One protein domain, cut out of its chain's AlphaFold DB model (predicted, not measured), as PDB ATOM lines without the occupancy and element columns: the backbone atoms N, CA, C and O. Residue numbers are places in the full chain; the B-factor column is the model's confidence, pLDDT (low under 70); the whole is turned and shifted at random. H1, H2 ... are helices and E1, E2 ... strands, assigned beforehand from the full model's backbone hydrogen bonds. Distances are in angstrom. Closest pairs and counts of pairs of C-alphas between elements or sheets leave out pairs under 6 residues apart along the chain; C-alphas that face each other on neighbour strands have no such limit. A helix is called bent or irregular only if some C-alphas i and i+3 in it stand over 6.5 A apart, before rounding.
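AT A GLANCE: This is residues 12 to 96 of the 105 residues of an uncharacterized protein of Rhodobacteraceae bacterium (UniProt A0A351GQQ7). A small, twisted sheet of three strands, E1, E2 and E3, lies between helices set toward the two ends of an elongated model: H1 toward one end, H2 and H3 toward the other. H1 and H2 only graze the sheet, while H3 is not on it, and residues 84 to 89, of which 85 to 89 belong to H3, stick out free. The printed part has 85 residues, with three named helices and three named strands in the order H1, E1, E2, E3, H2, H3. The sheet's order is E1, E2, E3, all antiparallel, and the class is mixed, helices and strands. The whole is only just loose, close to compact, with a radius of gyration of the C-alphas of 14.8 A and spans of 40 by 25 by 23 A.

IN THESE COORDINATES: Find C-alpha 15 at (6.935, -117.522, 117.193); from there H1, residues 15 to 27, runs 19.7 A to C-alpha 27. It is irregular: C-alphas 23 and 26 are 7.1 A apart. Next come E1, residues 36 to 40, 12.5 A long and starting at C-alpha 36, (15.571, -113.269, 123.831), and E2, residues 52 to 56, 13.6 A. E3 is residues 65 to 68, 10.5 A. H2, residues 74 to 81, measures 11.1 A, and H3, residues 85 to 94, runs 14.3 A to C-alpha 94 at (27.555, -102.778, 98.880).

HOW THE PARTS SIT: Look first at the sheet, a meander, each strand the antiparallel neighbour of the one before; E1 and E3 are its edge strands. In the hairpin E1 and E2, at 134 degrees between directions, N 36 and O 55 are 2.9 A apart, within hydrogen-bond range. In the hairpin E2 and E3, at 156 degrees, N 54 and O 67 are within range at 2.8 A. The sheet is only just strongly twisted, its C-alphas lying up to 4.1 A off the best plane. H1 only grazes it with residues 17 to 21; its closest C-alphas to E1 are those of Ser 17 and Gln 36, 6.8 A. H2 only grazes it with residues 74 to 80; its closest C-alphas to E3 are those of Ala 68 and Tyr 76, 5.1 A. H2 and H3 are apart, as are H1 and H2. Every O i to N i+4 pair is within hydrogen-bond range in H2 and H3, and 7 of 9 in H1.

THE WHOLE: The two farthest C-alphas, those of Ser 27 and Glu 86, are 40.4 A apart. The printed part, residues 12 to 96, has no cut. The link E1 to E2, 11 residues, is long. The mean pLDDT of the printed part is 89.3, and no printed residue is under 70.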
ATOM      1  N   HIS A  12      15.110-112.352 113.188       93.69
ATOM      2  CA  HIS A  12      14.206-113.483 113.218       93.69
ATOM      3  C   HIS A  12      14.130-114.016 114.645       93.69
ATOM      4  O   HIS A  12      15.120-114.504 115.190       93.69
ATOM      5  N   LEU A  13      12.934-113.929 115.220       93.06
ATOM      6  CA  LEU A  13      12.556-114.584 116.464       93.06
ATOM      7  C   LEU A  13      11.697-115.805 116.152       93.06
ATOM      8  O   LEU A  13      10.972-115.825 115.151       93.06
ATOM      9  N   ASP A  14      11.752-116.811 117.020       93.38
ATOM     10  CA  ASP A  14      10.732-117.847 116.986       93.38
ATOM     11  C   ASP A  14       9.359-117.270 117.366       93.38
ATOM     12  O   ASP A  14       9.228-116.180 117.935       93.38
ATOM     13  N   LYS A  15       8.303-117.993 116.987       94.06
ATOM     14  CA  LYS A  15       6.935-117.522 117.193       94.06
ATOM     15  C   LYS A  15       6.609-117.267 118.678       94.06
ATOM     16  O   LYS A  15       6.057-116.204 118.945       94.06
ATOM     17  N   PRO A  16       6.948-118.158 119.630       93.62
ATOM     18  CA  PRO A  16       6.693-117.904 121.048       93.62
ATOM     19  C   PRO A  16       7.365-116.630 121.576       93.62
ATOM     20  O   PRO A  16       6.704-115.835 122.239       93.62
ATOM     21  N   SER A  17       8.637-116.402 121.241       91.25
ATOM     22  CA  SER A  17       9.383-115.212 121.673       91.25
ATOM     23  C   SER A  17       8.800-113.937 121.061       91.25
ATOM     24  O   SER A  17       8.661-112.916 121.735       91.25
ATOM     25  N   PHE A  18       8.410-113.996 119.783       92.00
ATOM     26  CA  PHE A  18       7.737-112.883 119.117       92.00
ATOM     27  C   PHE A  18       6.382-112.567 119.756       92.00
ATOM     28  O   PHE A  18       6.111-111.403 120.051       92.00
ATOM     29  N   ASP A  19       5.544-113.582 119.978       93.69
ATOM     30  CA  ASP A  19       4.221-113.411 120.579       93.69
ATOM     31  C   ASP A  19       4.362-112.802 121.989       93.69
ATOM     32  O   ASP A  19       3.711-111.803 122.291       93.69
ATOM     33  N   GLN A  20       5.300-113.299 122.807       90.19
ATOM     34  CA  GLN A  20       5.583-112.750 124.138       90.19
ATOM     35  C   GLN A  20       6.029-111.282 124.079       90.19
ATOM     36  O   GLN A  20       5.549-110.446 124.849       90.19
ATOM     37  N   PHE A  21       6.943-110.943 123.165       88.69
ATOM     38  CA  PHE A  21       7.392-109.563 122.983       88.69
ATOM     39  C   PHE A  21       6.245-108.647 122.544       88.69
ATOM     40  O   PHE A  21       6.098-107.544 123.064       88.69
ATOM     41  N   TYR A  22       5.415-109.106 121.608       90.12
ATOM     42  CA  TYR A  22       4.286-108.346 121.083       90.12
ATOM     43  C   TYR A  22       3.217-108.088 122.151       90.12
ATOM     44  O   TYR A  22       2.755-106.958 122.299       90.12
ATOM     45  N   GLU A  23       2.853-109.113 122.922       91.75
ATOM     46  CA  GLU A  23       1.833-109.025 123.971       91.75
ATOM     47  C   GLU A  23       2.257-108.115 125.126       91.75
ATOM     48  O   GLU A  23       1.437-107.387 125.688       91.75
ATOM     49  N   THR A  24       3.544-108.119 125.465       88.94
ATOM     50  CA  THR A  24       4.092-107.290 126.547       88.94
ATOM     51  C   THR A  24       4.418-105.869 126.098       88.94
ATOM     52  O   THR A  24       4.506-104.975 126.944       88.94
ATOM     53  N   TYR A  25       4.538-105.610 124.789       87.44
ATOM     54  CA  TYR A  25       4.937-104.304 124.261       87.44
ATOM     55  C   TYR A  25       4.097-103.119 124.767       87.44
ATOM     56  O   TYR A  25       4.686-102.118 125.178       87.44
ATOM     57  N   PRO A  26       2.752-103.201 124.826       89.62
ATOM     58  CA  PRO A  26       1.917-102.093 125.292       89.62
ATOM     59  C   PRO A  26       2.132-101.699 126.757       89.62
ATOM     60  O   PRO A  26       1.774-100.584 127.129       89.62
ATOM     61  N   SER A  27       2.697-102.584 127.589       89.38
ATOM     62  CA  SER A  27       2.979-102.278 128.999       89.38
ATOM     63  C   SER A  27       4.084-101.233 129.162       89.38
ATOM     64  O   SER A  27       4.080-100.477 130.128       89.38
ATOM     65  N   GLY A  28       5.036-101.183 128.221       88.25
ATOM     66  CA  GLY A  28       6.248-100.377 128.343       88.25
ATOM     67  C   GLY A  28       7.233-100.854 129.421       88.25
ATOM     68  O   GLY A  28       8.213-100.153 129.656       88.25
ATOM     69  N   GLU A  29       7.006-102.017 130.042       88.75
ATOM     70  CA  GLU A  29       7.826-102.597 131.122       88.75
ATOM     71  C   GLU A  29       8.577-103.861 130.655       88.75
ATOM     72  O   GLU A  29       8.693-104.863 131.363       88.75
ATOM     73  N   GLN A  30       9.064-103.853 129.411       88.12
ATOM     74  CA  GLN A  30       9.631-105.054 128.792       88.12
ATOM     75  C   GLN A  30      10.988-105.464 129.364       88.12
ATOM     76  O   GLN A  30      11.414-106.585 129.123       88.12
ATOM     77  N   ARG A  31      11.681-104.622 130.138       88.94
ATOM     78  CA  ARG A  31      12.970-104.987 130.750       88.94
ATOM     79  C   ARG A  31      12.854-106.142 131.744       88.94
ATOM     80  O   ARG A  31      13.862-106.768 132.054       88.94
ATOM     81  N   ALA A  32      11.647-106.413 132.243       87.19
ATOM     82  CA  ALA A  32      11.364-107.579 133.071       87.19
ATOM     83  C   ALA A  32      11.363-108.902 132.281       87.19
ATOM     84  O   ALA A  32      11.394-109.966 132.893       87.19
ATOM     85  N   MET A  33      11.311-108.854 130.945       89.06
ATOM     86  CA  MET A  33      11.462-110.040 130.108       89.06
ATOM     87  C   MET A  33      12.896-110.563 130.160       89.06
ATOM     88  O   MET A  33      13.858-109.790 130.179       89.06
ATOM     89  N   ASP A  34      13.030-111.885 130.081       90.50
ATOM     90  CA  ASP A  34      14.324-112.517 129.866       90.50
ATOM     91  C   ASP A  34      14.939-112.077 128.530       90.50
ATOM     92  O   ASP A  34      14.259-111.632 127.598       90.50
ATOM     93  N   MET A  35      16.255-112.232 128.430       92.38
ATOM     94  CA  MET A  35      16.971-112.054 127.173       92.38
ATOM     95  C   MET A  35      16.433-113.028 126.120       92.38
ATOM     96  O   MET A  35      16.335-114.230 126.363       92.38
ATOM     97  N   GLN A  36      16.100-112.497 124.950       93.50
ATOM     98  CA  GLN A  36      15.571-113.269 123.831       93.50
ATOM     99  C   GLN A  36      16.718-113.678 122.904       93.50
ATOM    100  O   GLN A  36      17.711-112.959 122.785       93.50
ATOM    101  N   ILE A  37      16.580-114.816 122.228       94.19
ATOM    102  CA  ILE A  37      17.569-115.314 121.268       94.19
ATOM    103  C   ILE A  37      16.936-115.347 119.882       94.19
ATOM    104  O   ILE A  37      15.785-115.744 119.718       94.19
ATOM    105  N   GLY A  38      17.697-114.932 118.877       94.44
ATOM    106  CA  GLY A  38      17.248-114.911 117.495       94.44
ATOM    107  C   GLY A  38      18.403-114.969 116.512       94.44
ATOM    108  O   GLY A  38      19.530-115.328 116.854       94.44
ATOM    109  N   TRP A  39      18.100-114.594 115.276       94.94
ATOM    110  CA  TRP A  39      19.063-114.527 114.182       94.94
ATOM    111  C   TRP A  39      18.952-113.185 113.476       94.94
ATOM    112  O   TRP A  39      17.842-112.731 113.203       94.94
ATOM    113  N   ILE A  40      20.073-112.558 113.133       93.19
ATOM    114  CA  ILE A  40      20.063-111.355 112.297       93.19
ATOM    115  C   ILE A  40      19.512-111.733 110.918       93.19
ATOM    116  O   ILE A  40      19.984-112.669 110.275       93.19
ATOM    117  N   ALA A  41      18.484-111.006 110.484       90.00
ATOM    118  CA  ALA A  41      17.775-111.240 109.228       90.00
ATOM    119  C   ALA A  41      18.329-110.403 108.064       90.00
ATOM    120  O   ALA A  41      18.021-110.666 106.901       90.00
ATOM    121  N   ASN A  42      19.125-109.373 108.357       87.25
ATOM    122  CA  ASN A  42      19.800-108.588 107.333       87.25
ATOM    123  C   ASN A  42      20.856-109.446 106.635       87.25
ATOM    124  O   ASN A  42      21.652-110.114 107.288       87.25
ATOM    125  N   ILE A  43      20.935-109.333 105.312       85.81
ATOM    126  CA  ILE A  43      22.167-109.666 104.595       85.81
ATOM    127  C   ILE A  43      23.145-108.550 104.920       85.81
ATOM    128  O   ILE A  43      22.842-107.422 104.554       85.81
ATOM    129  N   ILE A  44      24.255-108.824 105.603       86.06
ATOM    130  CA  ILE A  44      25.278-107.818 105.914       86.06
ATOM    131  C   ILE A  44      26.447-108.021 104.940       86.06
ATOM    132  O   ILE A  44      27.113-109.056 105.001       86.06
ATOM    133  N   PRO A  45      26.690-107.090 104.004       84.69
ATOM    134  CA  PRO A  45      27.784-107.217 103.051       84.69
ATOM    135  C   PRO A  45      29.143-107.387 103.742       84.69
ATOM    136  O   PRO A  45      29.402-106.774 104.776       84.69
ATOM    137  N   GLY A  46      29.970-108.299 103.229       83.62
ATOM    138  CA  GLY A  46      31.229-108.718 103.861       83.62
ATOM    139  C   GLY A  46      31.091-109.737 105.005       83.62
ATOM    140  O   GLY A  46      32.080-110.379 105.356       83.62
ATOM    141  N   TYR A  47      29.883-109.959 105.536       85.12
ATOM    142  CA  TYR A  47      29.611-110.887 106.640       85.12
ATOM    143  C   TYR A  47      28.586-111.931 106.189       85.12
ATOM    144  O   TYR A  47      27.372-111.741 106.244       85.12
ATOM    145  N   HIS A  48      29.095-113.037 105.650       81.81
ATOM    146  CA  HIS A  48      28.258-114.101 105.109       81.81
ATOM    147  C   HIS A  48      27.825-115.090 106.192       81.81
ATOM    148  O   HIS A  48      28.646-115.558 106.977       81.81
ATOM    149  N   GLY A  49      26.564-115.513 106.128       83.50
ATOM    150  CA  GLY A  49      26.033-116.594 106.953       83.50
ATOM    151  C   GLY A  49      24.854-116.160 107.811       83.50
ATOM    152  O   GLY A  49      24.299-115.076 107.649       83.50
ATOM    153  N   SER A  50      24.432-117.064 108.691       86.62
ATOM    154  CA  SER A  50      23.416-116.776 109.701       86.62
ATOM    155  C   SER A  50      24.111-116.358 110.987       86.62
ATOM    156  O   SER A  50      24.897-117.127 111.535       86.62
ATOM    157  N   HIS A  51      23.786-115.167 111.473       92.56
ATOM    158  CA  HIS A  51      24.399-114.596 112.666       92.56
ATOM    159  C   HIS A  51      23.429-114.713 113.837       92.56
ATOM    160  O   HIS A  51      22.371-114.078 113.837       92.56
ATOM    161  N   ALA A  52      23.752-115.564 114.809       94.31
ATOM    162  CA  ALA A  52      22.953-115.688 116.020       94.31
ATOM    163  C   ALA A  52      23.071-114.400 116.841       94.31
ATOM    164  O   ALA A  52      24.151-113.816 116.941       94.31
ATOM    165  N   CYS A  53      21.972-113.958 117.446       94.69
ATOM    166  CA  CYS A  53      21.960-112.742 118.246       94.69
ATOM    167  C   CYS A  53      21.161-112.883 119.541       94.69
ATOM    168  O   CYS A  53      20.133-113.560 119.596       94.69
ATOM    169  N   CYS A  54      21.614-112.166 120.561       94.69
ATOM    170  CA  CYS A  54      20.898-111.935 121.805       94.69
ATOM    171  C   CYS A  54      20.174-110.591 121.726       94.69
ATOM    172  O   CYS A  54      20.741-109.601 121.270       94.69
ATOM    173  N   ILE A  55      18.935-110.540 122.197       94.38
ATOM    174  CA  ILE A  55      18.087-109.352 122.170       94.38
ATOM    175  C   ILE A  55      17.679-109.046 123.608       94.38
ATOM    176  O   ILE A  55      17.048-109.864 124.275       94.38
ATOM    177  N   GLN A  56      18.042-107.860 124.083       93.75
ATOM    178  CA  GLN A  56      17.704-107.354 125.404       93.75
ATOM    179  C   GLN A  56      16.568-106.328 125.287       93.75
ATOM    180  O   GLN A  56      16.798-105.210 124.805       93.75
ATOM    181  N   PRO A  57      15.339-106.677 125.711       92.88
ATOM    182  CA  PRO A  57      14.229-105.736 125.748       92.88
ATOM    183  C   PRO A  57      14.506-104.561 126.693       92.88
ATOM    184  O   PRO A  57      15.280-104.665 127.649       92.88
ATOM    185  N   HIS A  58      13.870-103.424 126.422       92.25
ATOM    186  CA  HIS A  58      14.086-102.195 127.175       92.25
ATOM    187  C   HIS A  58      12.758-101.499 127.475       92.25
ATOM    188  O   HIS A  58      11.898-101.392 126.606       92.25
ATOM    189  N   ASP A  59      12.631-100.965 128.689       93.00
ATOM    190  CA  ASP A  59      11.457-100.203 129.117       93.00
ATOM    191  C   ASP A  59      11.260 -98.908 128.325       93.00
ATOM    192  O   ASP A  59      12.203 -98.339 127.754       93.00
ATOM    193  N   GLY A  60      10.034 -98.390 128.397       90.88
ATOM    194  CA  GLY A  60       9.645 -97.093 127.857       90.88
ATOM    195  C   GLY A  60       9.432 -97.109 126.350       90.88
ATOM    196  O   GLY A  60       9.713 -96.103 125.699       90.88
ATOM    197  N   LEU A  61       8.974 -98.241 125.797       88.75
ATOM    198  CA  LEU A  61       8.714 -98.420 124.361       88.75
ATOM    199  C   LEU A  61       9.960 -98.151 123.498       88.75
ATOM    200  O   LEU A  61       9.869 -97.674 122.363       88.75
ATOM    201  N   LYS A  62      11.143 -98.414 124.060       89.44
ATOM    202  CA  LYS A  62      12.416 -98.257 123.361       89.44
ATOM    203  C   LYS A  62      12.700 -99.485 122.507       89.44
ATOM    204  O   LYS A  62      12.253-100.592 122.799       89.44
ATOM    205  N   ARG A  63      13.489 -99.284 121.449       88.69
ATOM    206  CA  ARG A  63      14.005-100.402 120.654       88.69
ATOM    207  C   ARG A  63      14.862-101.308 121.552       88.69
ATOM    208  O   ARG A  63      15.664-100.769 122.319       88.69
ATOM    209  N   PRO A  64      14.722-102.638 121.450       90.94
ATOM    210  CA  PRO A  64      15.620-103.567 122.123       90.94
ATOM    211  C   PRO A  64      17.069-103.355 121.689       90.94
ATOM    212  O   PRO A  64      17.330-102.947 120.553       90.94
ATOM    213  N   ILE A  65      18.008-103.679 122.572       91.44
ATOM    214  CA  ILE A  65      19.424-103.742 122.207       91.44
ATOM    215  C   ILE A  65      19.708-105.149 121.696       91.44
ATOM    216  O   ILE A  65      19.238-106.121 122.276       91.44
ATOM    217  N   THR A  66      20.442-105.263 120.595       92.12
ATOM    218  CA  THR A  66      20.788-106.556 119.999       92.12
ATOM    219  C   THR A  66      22.296-106.709 119.930       92.12
ATOM    220  O   THR A  66      23.009-105.754 119.617       92.12
ATOM    221  N   TYR A  67      22.764-107.918 120.212       91.19
ATOM    222  CA  TYR A  67      24.174-108.280 120.226       91.19
ATOM    223  C   TYR A  67      24.388-109.546 119.411       91.19
ATOM    224  O   TYR A  67      23.573-110.461 119.518       91.19
ATOM    225  N   ALA A  68      25.469-109.633 118.638       91.88
ATOM    226  CA  ALA A  68      25.920-110.927 118.126       91.88
ATOM    227  C   ALA A  68      26.169-111.880 119.314       91.88
ATOM    228  O   ALA A  68      26.671-111.463 120.356       91.88
ATOM    229  N   ALA A  69      25.751-113.140 119.194       89.31
ATOM    230  CA  ALA A  69      25.706-114.064 120.330       89.31
ATOM    231  C   ALA A  69      26.991-114.886 120.525       89.31
ATOM    232  O   ALA A  69      27.187-115.439 121.605       89.31
ATOM    233  N   LEU A  70      27.829-115.003 119.493       87.81
ATOM    234  CA  LEU A  70      28.988-115.901 119.465       87.81
ATOM    235  C   LEU A  70      30.271-115.097 119.279       87.81
ATOM    236  O   LEU A  70      30.339-114.286 118.361       87.81
ATOM    237  N   GLU A  71      31.287-115.344 120.106       85.94
ATOM    238  CA  GLU A  71      32.577-114.639 120.026       85.94
ATOM    239  C   GLU A  71      33.311-114.914 118.707       85.94
ATOM    240  O   GLU A  71      34.043-114.063 118.206       85.94
ATOM    241  N   GLU A  72      33.092-116.093 118.123       86.50
ATOM    242  CA  GLU A  72      33.679-116.491 116.846       86.50
ATOM    243  C   GLU A  72      32.972-115.858 115.639       86.50
ATOM    244  O   GLU A  72      33.470-115.958 114.514       86.50
ATOM    245  N   ASP A  73      31.811-115.225 115.842       86.25
ATOM    246  CA  ASP A  73      31.115-114.497 114.788       86.25
ATOM    247  C   ASP A  73      31.879-113.206 114.466       86.25
ATOM    248  O   ASP A  73      32.162-112.387 115.340       86.25
ATOM    249  N   ALA A  74      32.187-112.985 113.190       84.31
ATOM    250  CA  ALA A  74      32.897-111.788 112.750       84.31
ATOM    251  C   ALA A  74      32.158-110.481 113.115       84.31
ATOM    252  O   ALA A  74      32.801-109.450 113.320       84.31
ATOM    253  N   LEU A  75      30.827-110.516 113.258       88.44
ATOM    254  CA  LEU A  75      30.046-109.368 113.728       88.44
ATOM    255  C   LEU A  75      30.231-109.081 115.219       88.44
ATOM    256  O   LEU A  75      30.048-107.939 115.636       88.44
ATOM    257  N   TYR A  76      30.596-110.082 116.020       89.00
ATOM    258  CA  TYR A  76      30.833-109.904 117.449       89.00
ATOM    259  C   TYR A  76      32.032-108.994 117.699       89.00
ATOM    260  O   TYR A  76      31.907-107.992 118.403       89.00
ATOM    261  N   GLY A  77      33.164-109.281 117.048       86.56
ATOM    262  CA  GLY A  77      34.346-108.417 117.108       86.56
ATOM    263  C   GLY A  77      34.037-106.999 116.623       86.56
ATOM    264  O   GLY A  77      34.321-106.026 117.316       86.56
ATOM    265  N   LEU A  78      33.336-106.880 115.489       86.94
ATOM    266  CA  LEU A  78      32.946-105.584 114.930       86.94
ATOM    267  C   LEU A  78      32.052-104.762 115.873       86.94
ATOM    268  O   LEU A  78      32.161-103.538 115.925       86.94
ATOM    269  N   GLN A  79      31.163-105.416 116.621       87.62
ATOM    270  CA  GLN A  79      30.287-104.748 117.580       87.62
ATOM    271  C   GLN A  79      31.047-104.226 118.809       87.62
ATOM    272  O   GLN A  79      30.643-103.209 119.377       87.62
ATOM    273  N   LEU A  80      32.127-104.898 119.214       86.88
ATOM    274  CA  LEU A  80      32.984-104.465 120.320       86.88
ATOM    275  C   LEU A  80      33.926-103.333 119.912       86.88
ATOM    276  O   LEU A  80      34.035-102.335 120.626       86.88
ATOM    277  N   ASP A  81      34.582-103.488 118.767       89.25
ATOM    278  CA  ASP A  81      35.625-102.570 118.307       89.25
ATOM    279  C   ASP A  81      35.040-101.317 117.638       89.25
ATOM    280  O   ASP A  81      35.676-100.260 117.593       89.25
ATOM    281  N   GLY A  82      33.801-101.419 117.155       86.56
ATOM    282  CA  GLY A  82      33.159-100.404 116.337       86.56
ATOM    283  C   GLY A  82      33.609-100.468 114.877       86.56
ATOM    284  O   GLY A  82      34.631-101.047 114.514       86.56
ATOM    285  N   MET A  83      32.814 -99.849 114.012       85.50
ATOM    286  CA  MET A  83      33.095 -99.751 112.582       85.50
ATOM    287  C   MET A  83      33.729 -98.390 112.275       85.50
ATOM    288  O   MET A  83      33.237 -97.363 112.752       85.50
ATOM    289  N   SER A  84      34.799 -98.361 111.472       88.81
ATOM    290  CA  SER A  84      35.335 -97.091 110.965       88.81
ATOM    291  C   SER A  84      34.346 -96.434 109.996       88.81
ATOM    292  O   SER A  84      33.442 -97.084 109.464       88.81
ATOM    293  N   PHE A  85      34.517 -95.139 109.734       85.88
ATOM    294  CA  PHE A  85      33.665 -94.442 108.771       85.88
ATOM    295  C   PHE A  85      33.793 -95.043 107.364       85.88
ATOM    296  O   PHE A  85      32.788 -95.275 106.703       85.88
ATOM    297  N   GLU A  86      35.009 -95.369 106.930       88.31
ATOM    298  CA  GLU A  86      35.270 -95.987 105.627       88.31
ATOM    299  C   GLU A  86      34.581 -97.346 105.512       88.31
ATOM    300  O   GLU A  86      33.909 -97.609 104.519       88.31
ATOM    301  N   MET A  87      34.674 -98.177 106.555       87.19
ATOM    302  CA  MET A  87      33.986 -99.469 106.601       87.19
ATOM    303  C   MET A  87      32.463 -99.305 106.489       87.19
ATOM    304  O   MET A  87      31.814-100.081 105.789       87.19
ATOM    305  N   LEU A  88      31.894 -98.281 107.138       85.50
ATOM    306  CA  LEU A  88      30.466 -97.975 107.046       85.50
ATOM    307  C   LEU A  88      30.062 -97.558 105.631       85.50
ATOM    308  O   LEU A  88      29.052 -98.043 105.123       85.50
ATOM    309  N   ILE A  89      30.838 -96.682 104.990       87.81
ATOM    310  CA  ILE A  89      30.570 -96.243 103.616       87.81
ATOM    311  C   ILE A  89      30.660 -97.422 102.649       87.81
ATOM    312  O   ILE A  89      29.730 -97.622 101.872       87.81
ATOM    313  N   THR A  90      31.696 -98.259 102.755       87.50
ATOM    314  CA  THR A  90      31.823 -99.471 101.935       87.50
ATOM    315  C   THR A  90      30.629-100.403 102.122       87.50
ATOM    316  O   THR A  90      30.021-100.819 101.139       87.50
ATOM    317  N   MET A  91      30.224-100.678 103.367       86.25
ATOM    318  CA  MET A  91      29.054-101.519 103.632       86.25
ATOM    319  C   MET A  91      27.784-100.937 102.988       86.25
ATOM    320  O   MET A  91      26.996-101.669 102.393       86.25
ATOM    321  N   LEU A  92      27.577 -99.621 103.083       85.06
ATOM    322  CA  LEU A  92      26.425 -98.939 102.488       85.06
ATOM    323  C   LEU A  92      26.429 -98.989 100.957       85.06
ATOM    324  O   LEU A  92      25.382 -99.224 100.350       85.06
ATOM    325  N   GLU A  93      27.583 -98.806 100.329       87.56
ATOM    326  CA  GLU A  93      27.736 -98.936  98.879       87.56
ATOM    327  C   GLU A  93      27.441-100.361  98.408       87.56
ATOM    328  O   GLU A  93      26.742-100.541  97.409       87.56
ATOM    329  N   GLU A  94      27.873-101.374  99.161       86.38
ATOM    330  CA  GLU A  94      27.555-102.778  98.880       86.38
ATOM    331  C   GLU A  94      26.060-103.100  99.067       86.38
ATOM    332  O   GLU A  94      25.523-103.969  98.378       86.38
ATOM    333  N   TYR A  95      25.348-102.353  99.918       83.75
ATOM    334  CA  TYR A  95      23.879-102.367  99.978       83.75
ATOM    335  C   TYR A  95      23.202-101.656  98.791       83.75
ATOM    336  O   TYR A  95      21.979-101.721  98.651       83.75
ATOM    337  N   GLY A  96      23.969-100.985  97.930       83.50
ATOM    338  CA  GLY A  96      23.476-100.232  96.777       83.50
ATOM    339  C   GLY A  96      23.246 -98.744  97.046       83.50
ATOM    340  O   GLY A  96      22.679 -98.057  96.194       83.50
TER     341      GLY A  96